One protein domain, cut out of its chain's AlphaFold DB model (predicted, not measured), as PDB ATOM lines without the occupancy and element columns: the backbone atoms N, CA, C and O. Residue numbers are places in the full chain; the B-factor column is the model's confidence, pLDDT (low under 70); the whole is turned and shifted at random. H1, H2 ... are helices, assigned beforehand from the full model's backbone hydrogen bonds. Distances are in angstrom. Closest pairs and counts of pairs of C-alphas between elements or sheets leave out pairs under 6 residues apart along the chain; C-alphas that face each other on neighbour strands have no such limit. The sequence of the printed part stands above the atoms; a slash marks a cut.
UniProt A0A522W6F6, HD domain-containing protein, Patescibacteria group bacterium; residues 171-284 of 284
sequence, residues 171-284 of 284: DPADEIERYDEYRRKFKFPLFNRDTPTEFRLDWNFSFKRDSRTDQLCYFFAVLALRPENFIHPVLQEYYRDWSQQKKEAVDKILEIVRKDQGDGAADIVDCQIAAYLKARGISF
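What this domain is: This is residues 171 to 284 of the 284 residues of the protein "HD domain-containing protein" of Patescibacteria group bacterium (UniProt A0A522W6F6). Four helices, H1, H3, H5 and H6, form an up-and-down bundle, with H5 between H1 and H6 and the shorter H3 packed in beside them near the middle of the domain. H4 reaches out beyond one end of this bundle and touches no other helix, while the short H2 and the long link after it, residues 202 to 214, lie on the side away from H5. The printed part has 114 residues with six named helices, H1 to H6 in order along the chain, and no named strand; its class is all helix. It is compact, with a radius of gyration of the C-alphas of 14.0 A, and spans 40 by 27 by 26 A, H4 adding to the longest span.

Where its parts are: H1, residues 172 to 186, begins at C-alpha 172 (212.165, 143.874, 120.992) and is 21.4 A long from first to last C-alpha. H2 follows at residues 197 to 201, 6.2 A long. H3 is residues 215 to 224, 14.3 A. H4 is residues 233 to 243, 15.0 A, beginning at C-alpha 233 (214.693, 128.871, 106.516). H5 is residues 246 to 261, 22.2 A. H6, the longest, is residues 263 to 280, 25.5 A, and ends at C-alpha 280 (218.354, 149.125, 105.348).

How they stand to each other: H1, H3, H5 and H6 are a bundle, up and down: each runs against the one before it in the chain. H1 touches H3 at a shallow tilt of 22 degrees, opposite ways; their closest C-alphas, of Ile 176 and Phe 219, are 6.3 A apart. H1 touches H5 at a shallow tilt of 30 degrees, the same way, with the C-alphas of Ala 173 and Ala 249 closest at 3.9 A. H5 and H6 are a helical hairpin at 33 degrees, a shallow tilt only just short of steep, their closest C-alphas being those of Arg 258 and Ala 266, 5.2 A. H3 only just touches H5, with 3 pairs of C-alphas within 8 A, through residues 246 to 253 of H5 alone; the closest are Leu 223 and Lys 246, 6.6 A between C-alphas. H6 touches H3 with residues 273 to 280 alone, at 38 degrees, only just steep; the closest C-alphas, of Ala 224 and Arg 280, are 7.3 A apart. H2 only just touches H6, with 3 pairs of C-alphas within 8 A, through residues 272 to 279 of H6 alone, closest at the C-alphas of Leu 201 and Tyr 276, 6.3 A. H4 and H5 meet only through their link, and H1 and H6 are apart. Each O i to N i+4 pair is within hydrogen-bond range in H1, H2, H3, H4 and H5, and 13 of 14 are in H6.

The domain as a whole: The C-alphas farthest apart, of His 232 and Gly 262, are 42.3 A apart. The printed part has no cut and ends at residue 284, the chain's last. The link from H2 to H3, 13 residues, is long; those from H4 to H5 and from H5 to H6 are tight. The mean pLDDT of the printed part is 93.0, and no printed residue of this model is under 70.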
ATOM      1  N   ASP A 171     211.076 140.279 124.125       92.25
ATOM      2  CA  ASP A 171     210.481 141.075 123.056       92.25
ATOM      3  C   ASP A 171     211.384 142.267 122.684       92.25
ATOM      4  O   ASP A 171     212.152 142.757 123.519       92.25
ATOM      5  N   PRO A 172     211.315 142.773 121.437       93.00
ATOM      6  CA  PRO A 172     212.165 143.874 120.992       93.00
ATOM      7  C   PRO A 172     212.095 145.112 121.902       93.00
ATOM      8  O   PRO A 172     213.118 145.745 122.145       93.00
ATOM      9  N   ALA A 173     210.906 145.465 122.404       95.62
ATOM     10  CA  ALA A 173     210.717 146.621 123.282       95.62
ATOM     11  C   ALA A 173     211.385 146.432 124.656       95.62
ATOM     12  O   ALA A 173     212.008 147.367 125.161       95.62
ATOM     13  N   ASP A 174     211.324 145.223 125.214       94.00
ATOM     14  CA  ASP A 174     211.993 144.877 126.472       94.00
ATOM     15  C   ASP A 174     213.517 144.912 126.306       94.00
ATOM     16  O   ASP A 174     214.241 145.369 127.190       94.00
ATOM     17  N   GLU A 175     214.024 144.497 125.141       92.44
ATOM     18  CA  GLU A 175     215.450 144.603 124.825       92.44
ATOM     19  C   GLU A 175     215.907 146.073 124.767       92.44
ATOM     20  O   GLU A 175     216.958 146.419 125.311       92.44
ATOM     21  N   ILE A 176     215.104 146.974 124.181       96.19
ATOM     22  CA  ILE A 176     215.363 148.427 124.219       96.19
ATOM     23  C   ILE A 176     215.414 148.940 125.666       96.19
ATOM     24  O   ILE A 176     216.313 149.717 126.004       96.19
ATOM     25  N   GLU A 177     214.489 148.506 126.524       95.00
ATOM     26  CA  GLU A 177     214.465 148.898 127.936       95.00
ATOM     27  C   GLU A 177     215.715 148.414 128.679       95.00
ATOM     28  O   GLU A 177     216.393 149.227 129.314       95.00
ATOM     29  N   ARG A 178     216.115 147.147 128.502       91.19
ATOM     30  CA  ARG A 178     217.377 146.612 129.050       91.19
ATOM     31  C   ARG A 178     218.576 147.459 128.626       91.19
ATOM     32  O   ARG A 178     219.405 147.838 129.458       91.19
ATOM     33  N   TYR A 179     218.673 147.808 127.345       92.00
ATOM     34  CA  TYR A 179     219.743 148.666 126.834       92.00
ATOM     35  C   TYR A 179     219.730 150.078 127.458       92.00
ATOM     36  O   TYR A 179     220.801 150.623 127.751       92.00
ATOM     37  N   ASP A 180     218.557 150.671 127.712       94.94
ATOM     38  CA  ASP A 180     218.434 151.963 128.406       94.94
ATOM     39  C   ASP A 180     218.813 151.878 129.893       94.94
ATOM     40  O   ASP A 180     219.498 152.766 130.410       94.94
ATOM     41  N   GLU A 181     218.447 150.802 130.591       91.50
ATOM     42  CA  GLU A 181     218.884 150.564 131.973       91.50
ATOM     43  C   GLU A 181     220.412 150.501 132.067       91.50
ATOM     44  O   GLU A 181     221.036 151.176 132.900       91.50
ATOM     45  N   TYR A 182     221.031 149.748 131.155       86.06
ATOM     46  CA  TYR A 182     222.480 149.660 131.016       86.06
ATOM     47  C   TYR A 182     223.112 151.027 130.748       86.06
ATOM     48  O   TYR A 182     224.065 151.421 131.433       86.06
ATOM     49  N   ARG A 183     222.555 151.788 129.803       91.50
ATOM     50  CA  ARG A 183     222.983 153.157 129.505       91.50
ATOM     51  C   ARG A 183     222.970 154.031 130.757       91.50
ATOM     52  O   ARG A 183     223.979 154.675 131.056       91.50
ATOM     53  N   ARG A 184     221.857 154.051 131.500       91.25
ATOM     54  CA  ARG A 184     221.697 154.865 132.719       91.25
ATOM     55  C   ARG A 184     222.706 154.470 133.791       91.25
ATOM     56  O   ARG A 184     223.368 155.345 134.353       91.25
ATOM     57  N   LYS A 185     222.891 153.166 134.017       85.94
ATOM     58  CA  LYS A 185     223.874 152.624 134.972       85.94
ATOM     59  C   LYS A 185     225.296 153.104 134.676       85.94
ATOM     60  O   LYS A 185     226.039 153.425 135.600       85.94
ATOM     61  N   PHE A 186     225.670 153.175 133.399       82.94
ATOM     62  CA  PHE A 186     227.010 153.581 132.967       82.94
ATOM     63  C   PHE A 186     227.118 155.047 132.527       82.94
ATOM     64  O   PHE A 186     228.189 155.459 132.081       82.94
ATOM     65  N   LYS A 187     226.052 155.843 132.692       88.69
ATOM     66  CA  LYS A 187     225.975 157.257 132.275       88.69
ATOM     67  C   LYS A 187     226.375 157.470 130.809       88.69
ATOM     68  O   LYS A 187     227.057 158.435 130.474       88.69
ATOM     69  N   PHE A 188     225.976 156.544 129.943       90.56
ATOM     70  CA  PHE A 188     226.240 156.615 128.510       90.56
ATOM     71  C   PHE A 188     225.252 157.596 127.836       90.56
ATOM     72  O   PHE A 188     224.095 157.681 128.265       90.56
ATOM     73  N   PRO A 189     225.665 158.399 126.833       93.50
ATOM     74  CA  PRO A 189     224.764 159.350 126.189       93.50
ATOM     75  C   PRO A 189     223.622 158.626 125.467       93.50
ATOM     76  O   PRO A 189     223.855 157.665 124.739       93.50
ATOM     77  N   LEU A 190     222.386 159.097 125.664       95.94
ATOM     78  CA  LEU A 190     221.210 158.540 124.990       95.94
ATOM     79  C   LEU A 190     221.236 158.864 123.494       95.94
ATOM     80  O   LEU A 190     221.300 157.973 122.654       95.94
ATOM     81  N   PHE A 191     221.224 160.157 123.188       95.38
ATOM     82  CA  PHE A 191     221.235 160.669 121.830       95.38
ATOM     83  C   PHE A 191     222.051 161.960 121.778       95.38
ATOM     84  O   PHE A 191     221.828 162.889 122.564       95.38
ATOM     85  N   ASN A 192     223.018 161.992 120.862       93.25
ATOM     86  CA  ASN A 192     223.845 163.155 120.576       93.25
ATOM     87  C   ASN A 192     223.431 163.786 119.239       93.25
ATOM     88  O   ASN A 192     223.725 163.249 118.169       93.25
ATOM     89  N   ARG A 193     222.784 164.953 119.294       89.75
ATOM     90  CA  ARG A 193     222.259 165.650 118.106       89.75
ATOM     91  C   ARG A 193     223.321 165.951 117.049       89.75
ATOM     92  O   ARG A 193     222.998 165.931 115.867       89.75
ATOM     93  N   ASP A 194     224.568 166.158 117.462       90.12
ATOM     94  CA  ASP A 194     225.663 166.531 116.560       90.12
ATOM     95  C   ASP A 194     226.273 165.328 115.830       90.12
ATOM     96  O   ASP A 194     227.097 165.487 114.929       90.12
ATOM     97  N   THR A 195     225.902 164.104 116.215       92.25
ATOM     98  CA  THR A 195     226.380 162.905 115.523       92.25
ATOM     99  C   THR A 195     225.668 162.776 114.174       92.25
ATOM    100  O   THR A 195     224.433 162.695 114.163       92.25
ATOM    101  N   PRO A 196     226.410 162.720 113.049       89.75
ATOM    102  CA  PRO A 196     225.817 162.618 111.720       89.75
ATOM    103  C   PRO A 196     224.971 161.354 111.558       89.75
ATOM    104  O   PRO A 196     225.311 160.292 112.092       89.75
ATOM    105  N   THR A 197     223.893 161.447 110.781       85.94
ATOM    106  CA  THR A 197     223.043 160.293 110.458       85.94
ATOM    107  C   THR A 197     223.838 159.206 109.738       85.94
ATOM    108  O   THR A 197     223.675 158.031 110.053       85.94
ATOM    109  N   GLU A 198     224.758 159.587 108.853       90.62
ATOM    110  CA  GLU A 198     225.643 158.679 108.114       90.62
ATOM    111  C   GLU A 198     226.500 157.837 109.063       90.62
ATOM    112  O   GLU A 198     226.637 156.634 108.872       90.62
ATOM    113  N   PHE A 199     227.001 158.434 110.152       93.88
ATOM    114  CA  PHE A 199     227.755 157.677 111.150       93.88
ATOM    115  C   PHE A 199     226.896 156.589 111.801       93.88
ATOM    116  O   PHE A 199     227.370 155.470 111.960       93.88
ATOM    117  N   ARG A 200     225.638 156.887 112.156       91.69
ATOM    118  CA  ARG A 200     224.724 155.885 112.735       91.69
ATOM    119  C   ARG A 200     224.314 154.820 111.719       91.69
ATOM    120  O   ARG A 200     224.132 153.667 112.097       91.69
ATOM    121  N   LEU A 201     224.178 155.196 110.445       89.69
ATOM    122  CA  LEU A 201     223.888 154.266 109.353       89.69
ATOM    123  C   LEU A 201     225.021 153.255 109.162       89.69
ATOM    124  O   LEU A 201     224.730 152.071 109.014       89.69
ATOM    125  N   ASP A 202     226.275 153.700 109.237       91.44
ATOM    126  CA  ASP A 202     227.468 152.863 109.038       91.44
ATOM    127  C   ASP A 202     228.020 152.254 110.340       91.44
ATOM    128  O   ASP A 202     229.028 151.535 110.336       91.44
ATOM    129  N   TRP A 203     227.376 152.539 111.475       94.94
ATOM    130  CA  TRP A 203     227.841 152.087 112.777       94.94
ATOM    131  C   TRP A 203     227.799 150.559 112.899       94.94
ATOM    132  O   TRP A 203     226.857 149.890 112.477       94.94
ATOM    133  N   ASN A 204     228.829 150.012 113.541       94.62
ATOM    134  CA  ASN A 204     228.973 148.601 113.870       94.62
ATOM    135  C   ASN A 204     229.756 148.457 115.189       94.62
ATOM    136  O   ASN A 204     230.337 149.427 115.688       94.62
ATOM    137  N   PHE A 205     229.837 147.250 115.755       91.31
ATOM    138  CA  PHE A 205     230.425 147.049 117.087       91.31
ATOM    139  C   PHE A 205     231.930 147.351 117.178       91.31
ATOM    140  O   PHE A 205     232.454 147.491 118.291       91.31
ATOM    141  N   SER A 206     232.640 147.502 116.053       91.19
ATOM    142  CA  SER A 206     234.031 147.979 116.061       91.19
ATOM    143  C   SER A 206     234.133 149.457 116.463       91.19
ATOM    144  O   SER A 206     235.110 149.850 117.105       91.19
ATOM    145  N   PHE A 207     233.086 150.247 116.205       92.69
ATOM    146  CA  PHE A 207     233.007 151.665 116.553       92.69
ATOM    147  C   PHE A 207     232.504 151.926 117.970       92.69
ATOM    148  O   PHE A 207     232.450 153.079 118.371       92.69
ATOM    149  N   LYS A 208     232.217 150.904 118.787       89.19
ATOM    150  CA  LYS A 208     231.647 151.071 120.144       89.19
ATOM    151  C   LYS A 208     232.422 151.989 121.107       89.19
ATOM    152  O   LYS A 208     231.923 152.309 122.179       89.19
ATOM    153  N   ARG A 209     233.673 152.340 120.781       88.38
ATOM    154  CA  ARG A 209     234.532 153.268 121.546       88.38
ATOM    155  C   ARG A 209     234.717 154.633 120.879       88.38
ATOM    156  O   ARG A 209     235.405 155.475 121.446       88.38
ATOM    157  N   ASP A 210     234.176 154.827 119.685       93.62
ATOM    158  CA  ASP A 210     234.156 156.118 119.010       93.62
ATOM    159  C   ASP A 210     233.313 157.092 119.841       93.62
ATOM    160  O   ASP A 210     232.234 156.728 120.314       93.62
ATOM    161  N   SER A 211     233.803 158.318 120.027       92.38
ATOM    162  CA  SER A 211     233.154 159.339 120.858       92.38
ATOM    163  C   SER A 211     231.796 159.792 120.325       92.38
ATOM    164  O   SER A 211     231.039 160.424 121.058       92.38
ATOM    165  N   ARG A 212     231.487 159.487 119.062       94.56
ATOM    166  CA  ARG A 212     230.178 159.731 118.445       94.56
ATOM    167  C   ARG A 212     229.160 158.635 118.752       94.56
ATOM    168  O   ARG A 212     227.983 158.824 118.481       94.56
ATOM    169  N   THR A 213     229.586 157.491 119.296       95.06
ATOM    170  CA  THR A 213     228.648 156.417 119.645       95.06
ATOM    171  C   THR A 213     227.762 156.867 120.799       95.06
ATOM    172  O   THR A 213     228.251 157.193 121.881       95.06
ATOM    173  N   ASP A 214     226.457 156.823 120.567       95.44
ATOM    174  CA  ASP A 214     225.408 157.021 121.557       95.44
ATOM    175  C   ASP A 214     224.498 155.791 121.632       95.44
ATOM    176  O   ASP A 214     224.679 154.809 120.905       95.44
ATOM    177  N   GLN A 215     223.552 155.795 122.571       96.00
ATOM    178  CA  GLN A 215     222.679 154.647 122.798       96.00
ATOM    179  C   GLN A 215     221.813 154.325 121.574       96.00
ATOM    180  O   GLN A 215     221.504 153.157 121.329       96.00
ATOM    181  N   LEU A 216     221.483 155.339 120.770       95.62
ATOM    182  CA  LEU A 216     220.703 155.169 119.552       95.62
ATOM    183  C   LEU A 216     221.378 154.212 118.553       95.62
ATOM    184  O   LEU A 216     220.689 153.445 117.885       95.62
ATOM    185  N   CYS A 217     222.714 154.167 118.516       95.19
ATOM    186  CA  CYS A 217     223.463 153.204 117.698       95.19
ATOM    187  C   CYS A 217     223.156 151.739 118.074       95.19
ATOM    188  O   CYS A 217     223.012 150.884 117.201       95.19
ATOM    189  N   TYR A 218     223.010 151.446 119.371       94.50
ATOM    190  CA  TYR A 218     222.670 150.104 119.858       94.50
ATOM    191  C   TYR A 218     221.194 149.774 119.627       94.50
ATOM    192  O   TYR A 218     220.873 148.658 119.226       94.50
ATOM    193  N   PHE A 219     220.296 150.748 119.804       95.56
ATOM    194  CA  PHE A 219     218.882 150.576 119.465       95.56
ATOM    195  C   PHE A 219     218.693 150.260 117.978       95.56
ATOM    196  O   PHE A 219     217.936 149.358 117.623       95.56
ATOM    197  N   PHE A 220     219.444 150.930 117.102       93.31
ATOM    198  CA  PHE A 220     219.428 150.631 115.672       93.31
ATOM    199  C   PHE A 220     219.915 149.218 115.374       93.31
ATOM    200  O   PHE A 220     219.329 148.575 114.511       93.31
ATOM    201  N   ALA A 221     220.899 148.689 116.110       91.81
ATOM    202  CA  ALA A 221     221.295 147.289 115.968       91.81
ATOM    203  C   ALA A 221     220.119 146.335 116.234       91.81
ATOM    204  O   ALA A 221     219.838 145.480 115.394       91.81
ATOM    205  N   VAL A 222     219.367 146.529 117.324       92.19
ATOM    206  CA  VAL A 222     218.169 145.718 117.638       92.19
ATOM    207  C   VAL A 222     217.152 145.755 116.489       92.19
ATOM    208  O   VAL A 222     216.654 144.715 116.050       92.19
ATOM    209  N   LEU A 223     216.892 146.944 115.936       92.81
ATOM    210  CA  LEU A 223     215.971 147.105 114.807       92.81
ATOM    211  C   LEU A 223     216.515 146.493 113.506       92.81
ATOM    212  O   LEU A 223     215.737 145.975 112.704       92.81
ATOM    213  N   ALA A 224     217.834 146.507 113.309       90.25
ATOM    214  CA  ALA A 224     218.490 146.182 112.047       90.25
ATOM    215  C   ALA A 224     218.619 144.691 111.730       90.25
ATOM    216  O   ALA A 224     218.882 144.338 110.580       90.25
ATOM    217  N   LEU A 225     218.499 143.815 112.729       90.06
ATOM    218  CA  LEU A 225     218.609 142.377 112.513       90.06
ATOM    219  C   LEU A 225     217.434 141.888 111.645       90.06
ATOM    220  O   LEU A 225     216.290 142.282 111.853       90.06
ATOM    221  N   ARG A 226     217.706 141.070 110.633       91.44
ATOM    222  CA  ARG A 226     216.728 140.632 109.627       91.44
ATOM    223  C   ARG A 226     216.656 139.107 109.547       91.44
ATOM    224  O   ARG A 226     217.645 138.449 109.884       91.44
ATOM    225  N   PRO A 227     215.549 138.537 109.034       93.31
ATOM    226  CA  PRO A 227     215.462 137.108 108.742       93.31
ATOM    227  C   PRO A 227     216.667 136.586 107.949       93.31
ATOM    228  O   PRO A 227     217.249 135.571 108.311       93.31
ATOM    229  N   GLU A 228     217.141 137.329 106.945       92.81
ATOM    230  CA  GLU A 228     218.261 136.932 106.077       92.81
ATOM    231  C   GLU A 228     219.611 136.870 106.816       92.81
ATOM    232  O   GLU A 228     220.608 136.396 106.273       92.81
ATOM    233  N   ASN A 229     219.671 137.330 108.070       92.31
ATOM    234  CA  ASN A 229     220.837 137.146 108.926       92.31
ATOM    235  C   ASN A 229     220.902 135.752 109.569       92.31
ATOM    236  O   ASN A 229     221.864 135.477 110.292       92.31
ATOM    237  N   PHE A 230     219.928 134.875 109.319       94.12
ATOM    238  CA  PHE A 230     219.933 133.468 109.719       94.12
ATOM    239  C   PHE A 230     220.051 132.564 108.489       94.12
ATOM    240  O   PHE A 230     219.455 132.825 107.447       94.12
ATOM    241  N   ILE A 231     220.837 131.488 108.600       92.25
ATOM    242  CA  ILE A 231     221.128 130.606 107.456       92.25
ATOM    243  C   ILE A 231     219.937 129.695 107.131       92.25
ATOM    244  O   ILE A 231     219.653 129.446 105.964       92.25
ATOM    245  N   HIS A 232     219.248 129.188 108.155       95.69
ATOM    246  CA  HIS A 232     218.230 128.154 107.985       95.69
ATOM    247  C   HIS A 232     216.822 128.749 107.794       95.69
ATOM    248  O   HIS A 232     216.431 129.565 108.630       95.69
ATOM    249  N   PRO A 233     216.024 128.315 106.795       96.00
ATOM    250  CA  PRO A 233     214.693 128.871 106.516       96.00
ATOM    251  C   PRO A 233     213.753 128.918 107.726       96.00
ATOM    252  O   PRO A 233     213.144 129.954 107.975       96.00
ATOM    253  N   VAL A 234     213.713 127.853 108.536       96.75
ATOM    254  CA  VAL A 234     212.904 127.810 109.772       96.75
ATOM    255  C   VAL A 234     213.293 128.924 110.752       96.75
ATOM    256  O   VAL A 234     212.431 129.536 111.375       96.75
ATOM    257  N   LEU A 235     214.587 129.246 110.859       97.12
ATOM    258  CA  LEU A 235     215.060 130.333 111.722       97.12
ATOM    259  C   LEU A 235     214.717 131.707 111.141       97.12
ATOM    260  O   LEU A 235     214.411 132.627 111.894       97.12
ATOM    261  N   GLN A 236     214.748 131.846 109.812       96.56
ATOM    262  CA  GLN A 236     214.325 133.076 109.140       96.56
ATOM    263  C   GLN A 236     212.838 133.343 109.387       96.56
ATOM    264  O   GLN A 236     212.463 134.469 109.700       96.56
ATOM    265  N   GLU A 237     211.997 132.316 109.265       96.50
ATOM    266  CA  GLU A 237     210.560 132.411 109.526       96.50
ATOM    267  C   GLU A 237     210.271 132.704 110.998       96.50
ATOM    268  O   GLU A 237     209.564 133.663 111.295       96.50
ATOM    269  N   TYR A 238     210.899 131.967 111.918       96.00
ATOM    270  CA  TYR A 238     210.773 132.225 113.352       96.00
ATOM    271  C   TYR A 238     211.147 133.670 113.711       96.00
ATOM    272  O   TYR A 238     210.416 134.358 114.425       96.00
ATOM    273  N   TYR A 239     212.265 134.167 113.172       94.88
ATOM    274  CA  TYR A 239     212.674 135.548 113.397       94.88
ATOM    275  C   TYR A 239     211.714 136.554 112.748       94.88
ATOM    276  O   TYR A 239     211.468 137.615 113.319       94.88
ATOM    277  N   ARG A 240     211.155 136.242 111.572       94.12
ATOM    278  CA  ARG A 240     210.167 137.096 110.897       94.12
ATOM    279  C   ARG A 240     208.934 137.305 111.774       94.12
ATOM    280  O   ARG A 240     208.522 138.457 111.924       94.12
ATOM    281  N   ASP A 241     208.426 136.236 112.384       93.25
ATOM    282  CA  ASP A 241     207.304 136.281 113.329       93.25
ATOM    283  C   ASP A 241     207.647 137.158 114.542       93.25
ATOM    284  O   ASP A 241     206.915 138.095 114.862       93.25
ATOM    285  N   TRP A 242     208.803 136.922 115.173       92.44
ATOM    286  CA  TRP A 242     209.258 137.723 116.319       92.44
ATOM    287  C   TRP A 242     209.426 139.209 115.963       92.44
ATOM    288  O   TRP A 242     209.065 140.092 116.742       92.44
ATOM    289  N   SER A 243     209.934 139.500 114.762       91.19
ATOM    290  CA  SER A 243     210.249 140.862 114.316       91.19
ATOM    291  C   SER A 243     209.032 141.747 114.034       91.19
ATOM    292  O   SER A 243     209.208 142.959 113.922       91.19
ATOM    293  N   GLN A 244     207.817 141.184 113.970       90.44
ATOM    294  CA  GLN A 244     206.580 141.969 113.837       90.44
ATOM    295  C   GLN A 244     206.389 142.942 115.011       90.44
ATOM    296  O   GLN A 244     205.784 143.996 114.857       90.44
ATOM    297  N   GLN A 245     206.980 142.624 116.165       88.94
ATOM    298  CA  GLN A 245     206.900 143.412 117.397       88.94
ATOM    299  C   GLN A 245     207.907 144.583 117.456       88.94
ATOM    300  O   GLN A 245     208.144 145.199 118.498       88.94
ATOM    301  N   LYS A 246     208.615 144.872 116.354       91.94
ATOM    302  CA  LYS A 246     209.611 145.958 116.316       91.94
ATOM    303  C   LYS A 246     208.985 147.345 116.283       91.94
ATOM    304  O   LYS A 246     209.675 148.321 116.581       91.94
ATOM    305  N   LYS A 247     207.695 147.448 115.971       92.50
ATOM    306  CA  LYS A 247     206.968 148.713 116.056       92.50
ATOM    307  C   LYS A 247     206.890 149.200 117.502       92.50
ATOM    308  O   LYS A 247     207.213 150.352 117.773       92.50
ATOM    309  N   GLU A 248     206.591 148.300 118.429       94.81
ATOM    310  CA  GLU A 248     206.570 148.567 119.865       94.81
ATOM    311  C   GLU A 248     207.959 148.984 120.373       94.81
ATOM    312  O   GLU A 248     208.070 149.842 121.250       94.81
ATOM    313  N   ALA A 249     209.037 148.447 119.788       96.00
ATOM    314  CA  ALA A 249     210.394 148.903 120.084       96.00
ATOM    315  C   ALA A 249     210.659 150.336 119.603       96.00
ATOM    316  O   ALA A 249     211.288 151.103 120.329       96.00
ATOM    317  N   VAL A 250     210.173 150.727 118.419       96.50
ATOM    318  CA  VAL A 250     210.262 152.124 117.955       96.50
ATOM    319  C   VAL A 250     209.519 153.051 118.912       96.50
ATOM    320  O   VAL A 250     210.102 154.031 119.381       96.50
ATOM    321  N   ASP A 251     208.286 152.702 119.279       96.88
ATOM    322  CA  ASP A 251     207.488 153.482 120.229       96.88
ATOM    323  C   ASP A 251     208.210 153.620 121.580       96.88
ATOM    324  O   ASP A 251     208.284 154.718 122.142       96.88
ATOM    325  N   LYS A 252     208.834 152.537 122.063       98.06
ATOM    326  CA  LYS A 252     209.639 152.533 123.291       98.06
ATOM    327  C   LYS A 252     210.865 153.444 123.195       98.06
ATOM    328  O   LYS A 252     211.134 154.197 124.133       98.06
ATOM    329  N   ILE A 253     211.598 153.429 122.077       98.06
ATOM    330  CA  ILE A 253     212.743 154.333 121.857       98.06
ATOM    331  C   ILE A 253     212.279 155.792 121.939       98.06
ATOM    332  O   ILE A 253     212.894 156.599 122.641       98.06
ATOM    333  N   LEU A 254     211.183 156.131 121.255       98.12
ATOM    334  CA  LEU A 254     210.642 157.491 121.240       98.12
ATOM    335  C   LEU A 254     210.140 157.922 122.621       98.12
ATOM    336  O   LEU A 254     210.369 159.063 123.021       98.12
ATOM    337  N   GLU A 255     209.511 157.021 123.378       98.06
ATOM    338  CA  GLU A 255     209.120 157.256 124.773       98.06
ATOM    339  C   GLU A 255     210.337 157.597 125.648       98.06
ATOM    340  O   GLU A 255     210.328 158.603 126.365       98.06
ATOM    341  N   ILE A 256     211.406 156.798 125.555       98.00
ATOM    342  CA  ILE A 256     212.643 156.996 126.323       98.00
ATOM    343  C   ILE A 256     213.281 158.346 125.979       98.00
ATOM    344  O   ILE A 256     213.625 159.110 126.885       98.00
ATOM    345  N   VAL A 257     213.410 158.671 124.689       97.62
ATOM    346  CA  VAL A 257     213.996 159.944 124.234       97.62
ATOM    347  C   VAL A 257     213.142 161.129 124.661       97.62
ATOM    348  O   VAL A 257     213.680 162.102 125.190       97.62
ATOM    349  N   ARG A 258     211.816 161.043 124.510       97.69
ATOM    350  CA  ARG A 258     210.890 162.095 124.947       97.69
ATOM    351  C   ARG A 258     211.031 162.373 126.439       97.69
ATOM    352  O   ARG A 258     211.099 163.531 126.844       97.69
ATOM    353  N   LYS A 259     211.122 161.321 127.254       96.94
ATOM    354  CA  LYS A 259     211.265 161.435 128.710       96.94
ATOM    355  C   LYS A 259     212.606 162.042 129.135       96.94
ATOM    356  O   LYS A 259     212.629 162.817 130.084       96.94
ATOM    357  N   ASP A 260     213.704 161.683 128.469       96.19
ATOM    358  CA  ASP A 260     215.062 162.095 128.871       96.19
ATOM    359  C   ASP A 260     215.488 163.440 128.242       96.19
ATOM    360  O   ASP A 260     216.289 164.173 128.818       96.19
ATOM    361  N   GLN A 261     214.974 163.775 127.050       96.06
ATOM    362  CA  GLN A 261     215.458 164.900 126.232       96.06
ATOM    363  C   GLN A 261     214.353 165.749 125.564       96.06
ATOM    364  O   GLN A 261     214.671 166.712 124.857       96.06
ATOM    365  N   GLY A 262     213.073 165.446 125.801       96.00
ATOM    366  CA  GLY A 262     211.919 166.222 125.329       96.00
ATOM    367  C   GLY A 262     211.462 165.907 123.899       96.00
ATOM    368  O   GLY A 262     212.157 165.242 123.129       96.00
ATOM    369  N   ASP A 263     210.284 166.424 123.530       95.19
ATOM    370  CA  ASP A 263     209.620 166.132 122.246       95.19
ATOM    371  C   ASP A 263     210.478 166.489 121.030       95.19
ATOM    372  O   ASP A 263     210.654 165.670 120.137       95.19
ATOM    373  N   GLY A 264     211.136 167.652 121.040       95.25
ATOM    374  CA  GLY A 264     211.991 168.051 119.920       95.25
ATOM    375  C   GLY A 264     213.198 167.130 119.692       95.25
ATOM    376  O   GLY A 264     213.748 167.116 118.597       95.25
ATOM    377  N   ALA A 265     213.646 166.366 120.699       95.25
ATOM    378  CA  ALA A 265     214.640 165.309 120.485       95.25
ATOM    379  C   ALA A 265     213.992 164.052 119.889       95.25
ATOM    380  O   ALA A 265     214.564 163.457 118.977       95.25
ATOM    381  N   ALA A 266     212.810 163.677 120.384       96.81
ATOM    382  CA  ALA A 266     212.063 162.522 119.899       96.81
ATOM    383  C   ALA A 266     211.692 162.667 118.415       96.81
ATOM    384  O   ALA A 266     211.896 161.720 117.666       96.81
ATOM    385  N   ASP A 267     211.275 163.854 117.967       96.38
ATOM    386  CA  ASP A 267     210.934 164.117 116.559       96.38
ATOM    387  C   ASP A 267     212.138 163.918 115.620       96.38
ATOM    388  O   ASP A 267     212.023 163.353 114.529       96.38
ATOM    389  N   ILE A 268     213.330 164.352 116.051       95.00
ATOM    390  CA  ILE A 268     214.572 164.139 115.293       95.00
ATOM    391  C   ILE A 268     214.900 162.645 115.242       95.00
ATOM    392  O   ILE A 268     215.273 162.133 114.185       95.00
ATOM    393  N   VAL A 269     214.779 161.947 116.373       96.00
ATOM    394  CA  VAL A 269     215.053 160.509 116.454       96.00
ATOM    395  C   VAL A 269     214.072 159.709 115.599       96.00
ATOM    396  O   VAL A 269     214.516 158.805 114.901       96.00
ATOM    397  N   ASP A 270     212.791 160.073 115.569       95.94
ATOM    398  CA  ASP A 270     211.781 159.449 114.707       95.94
ATOM    399  C   ASP A 270     212.175 159.556 113.225       95.94
ATOM    400  O   ASP A 270     212.271 158.556 112.509       95.94
ATOM    401  N   CYS A 271     212.573 160.755 112.787       93.94
ATOM    402  CA  CYS A 271     213.086 160.963 111.433       93.94
ATOM    403  C   CYS A 271     214.340 160.117 111.146       93.94
ATOM    404  O   CYS A 271     214.495 159.589 110.041       93.94
ATOM    405  N   GLN A 272     215.242 159.966 112.124       93.56
ATOM    406  CA  GLN A 272     216.437 159.133 111.978       93.56
ATOM    407  C   GLN A 272     216.113 157.638 111.929       93.56
ATOM    408  O   GLN A 272     216.711 156.938 111.116       93.56
ATOM    409  N   ILE A 273     215.162 157.151 112.734       94.38
ATOM    410  CA  ILE A 273     214.673 155.767 112.682       94.38
ATOM    411  C   ILE A 273     214.078 155.494 111.301       94.38
ATOM    412  O   ILE A 273     214.479 154.536 110.643       94.38
ATOM    413  N   ALA A 274     213.191 156.363 110.810       92.94
ATOM    414  CA  ALA A 274     212.583 156.208 109.490       92.94
ATOM    415  C   ALA A 274     213.634 156.185 108.365       92.94
ATOM    416  O   ALA A 274     213.587 155.324 107.479       92.94
ATOM    417  N   ALA A 275     214.618 157.090 108.411       91.44
ATOM    418  CA  ALA A 275     215.730 157.104 107.461       91.44
ATOM    419  C   ALA A 275     216.572 155.820 107.543       91.44
ATOM    420  O   ALA A 275     216.929 155.253 106.508       91.44
ATOM    421  N   TYR A 276     216.845 155.340 108.758       91.25
ATOM    422  CA  TYR A 276     217.610 154.125 109.019       91.25
ATOM    423  C   TYR A 276     216.918 152.875 108.469       91.25
ATOM    424  O   TYR A 276     217.514 152.121 107.695       91.25
ATOM    425  N   LEU A 277     215.639 152.681 108.804       91.25
ATOM    426  CA  LEU A 277     214.836 151.550 108.332       91.25
ATOM    427  C   LEU A 277     214.726 151.547 106.806       91.25
ATOM    428  O   LEU A 277     214.962 150.518 106.170       91.25
ATOM    429  N   LYS A 278     214.475 152.718 106.204       91.75
ATOM    430  CA  LYS A 278     214.426 152.879 104.746       91.75
ATOM    431  C   LYS A 278     215.758 152.522 104.084       91.75
ATOM    432  O   LYS A 278     215.764 151.776 103.110       91.75
ATOM    433  N   ALA A 279     216.876 153.030 104.604       89.62
ATOM    434  CA  ALA A 279     218.205 152.763 104.052       89.62
ATOM    435  C   ALA A 279     218.584 151.275 104.120       89.62
ATOM    436  O   ALA A 279     219.282 150.772 103.243       89.62
ATOM    437  N   ARG A 280     218.102 150.560 105.143       85.62
ATOM    438  CA  ARG A 280     218.354 149.125 105.348       85.62
ATOM    439  C   ARG A 280     217.320 148.212 104.677       85.62
ATOM    440  O   ARG A 280     217.478 146.991 104.736       85.62
ATOM    441  N   GLY A 281     216.290 148.778 104.039       87.25
ATOM    442  CA  GLY A 281     215.197 148.021 103.424       87.25
ATOM    443  C   GLY A 281     214.390 147.211 104.441       87.25
ATOM    444  O   GLY A 281     213.962 146.102 104.135       87.25
ATOM    445  N   ILE A 282     214.247 147.726 105.663       85.94
ATOM    446  CA  ILE A 282     213.541 147.055 106.753       85.94
ATOM    447  C   ILE A 282     212.109 147.573 106.800       85.94
ATOM    448  O   ILE A 282     211.878 148.776 106.918       85.94
ATOM    449  N   SER A 283     211.163 146.644 106.748       81.31
ATOM    450  CA  SER A 283     209.746 146.879 107.003       81.31
ATOM    451  C   SER A 283     209.250 145.840 107.999       81.31
ATOM    452  O   SER A 283     209.578 144.659 107.858       81.31
ATOM    453  N   PHE A 284     208.465 146.284 108.968       78.25
ATOM    454  CA  PHE A 284     207.726 145.459 109.914       78.25
ATOM    455  C   PHE A 284     206.317 146.034 110.049       78.25
ATOM    456  O   PHE A 284     206.173 147.273 109.897       78.25
TER     457      PHE A 284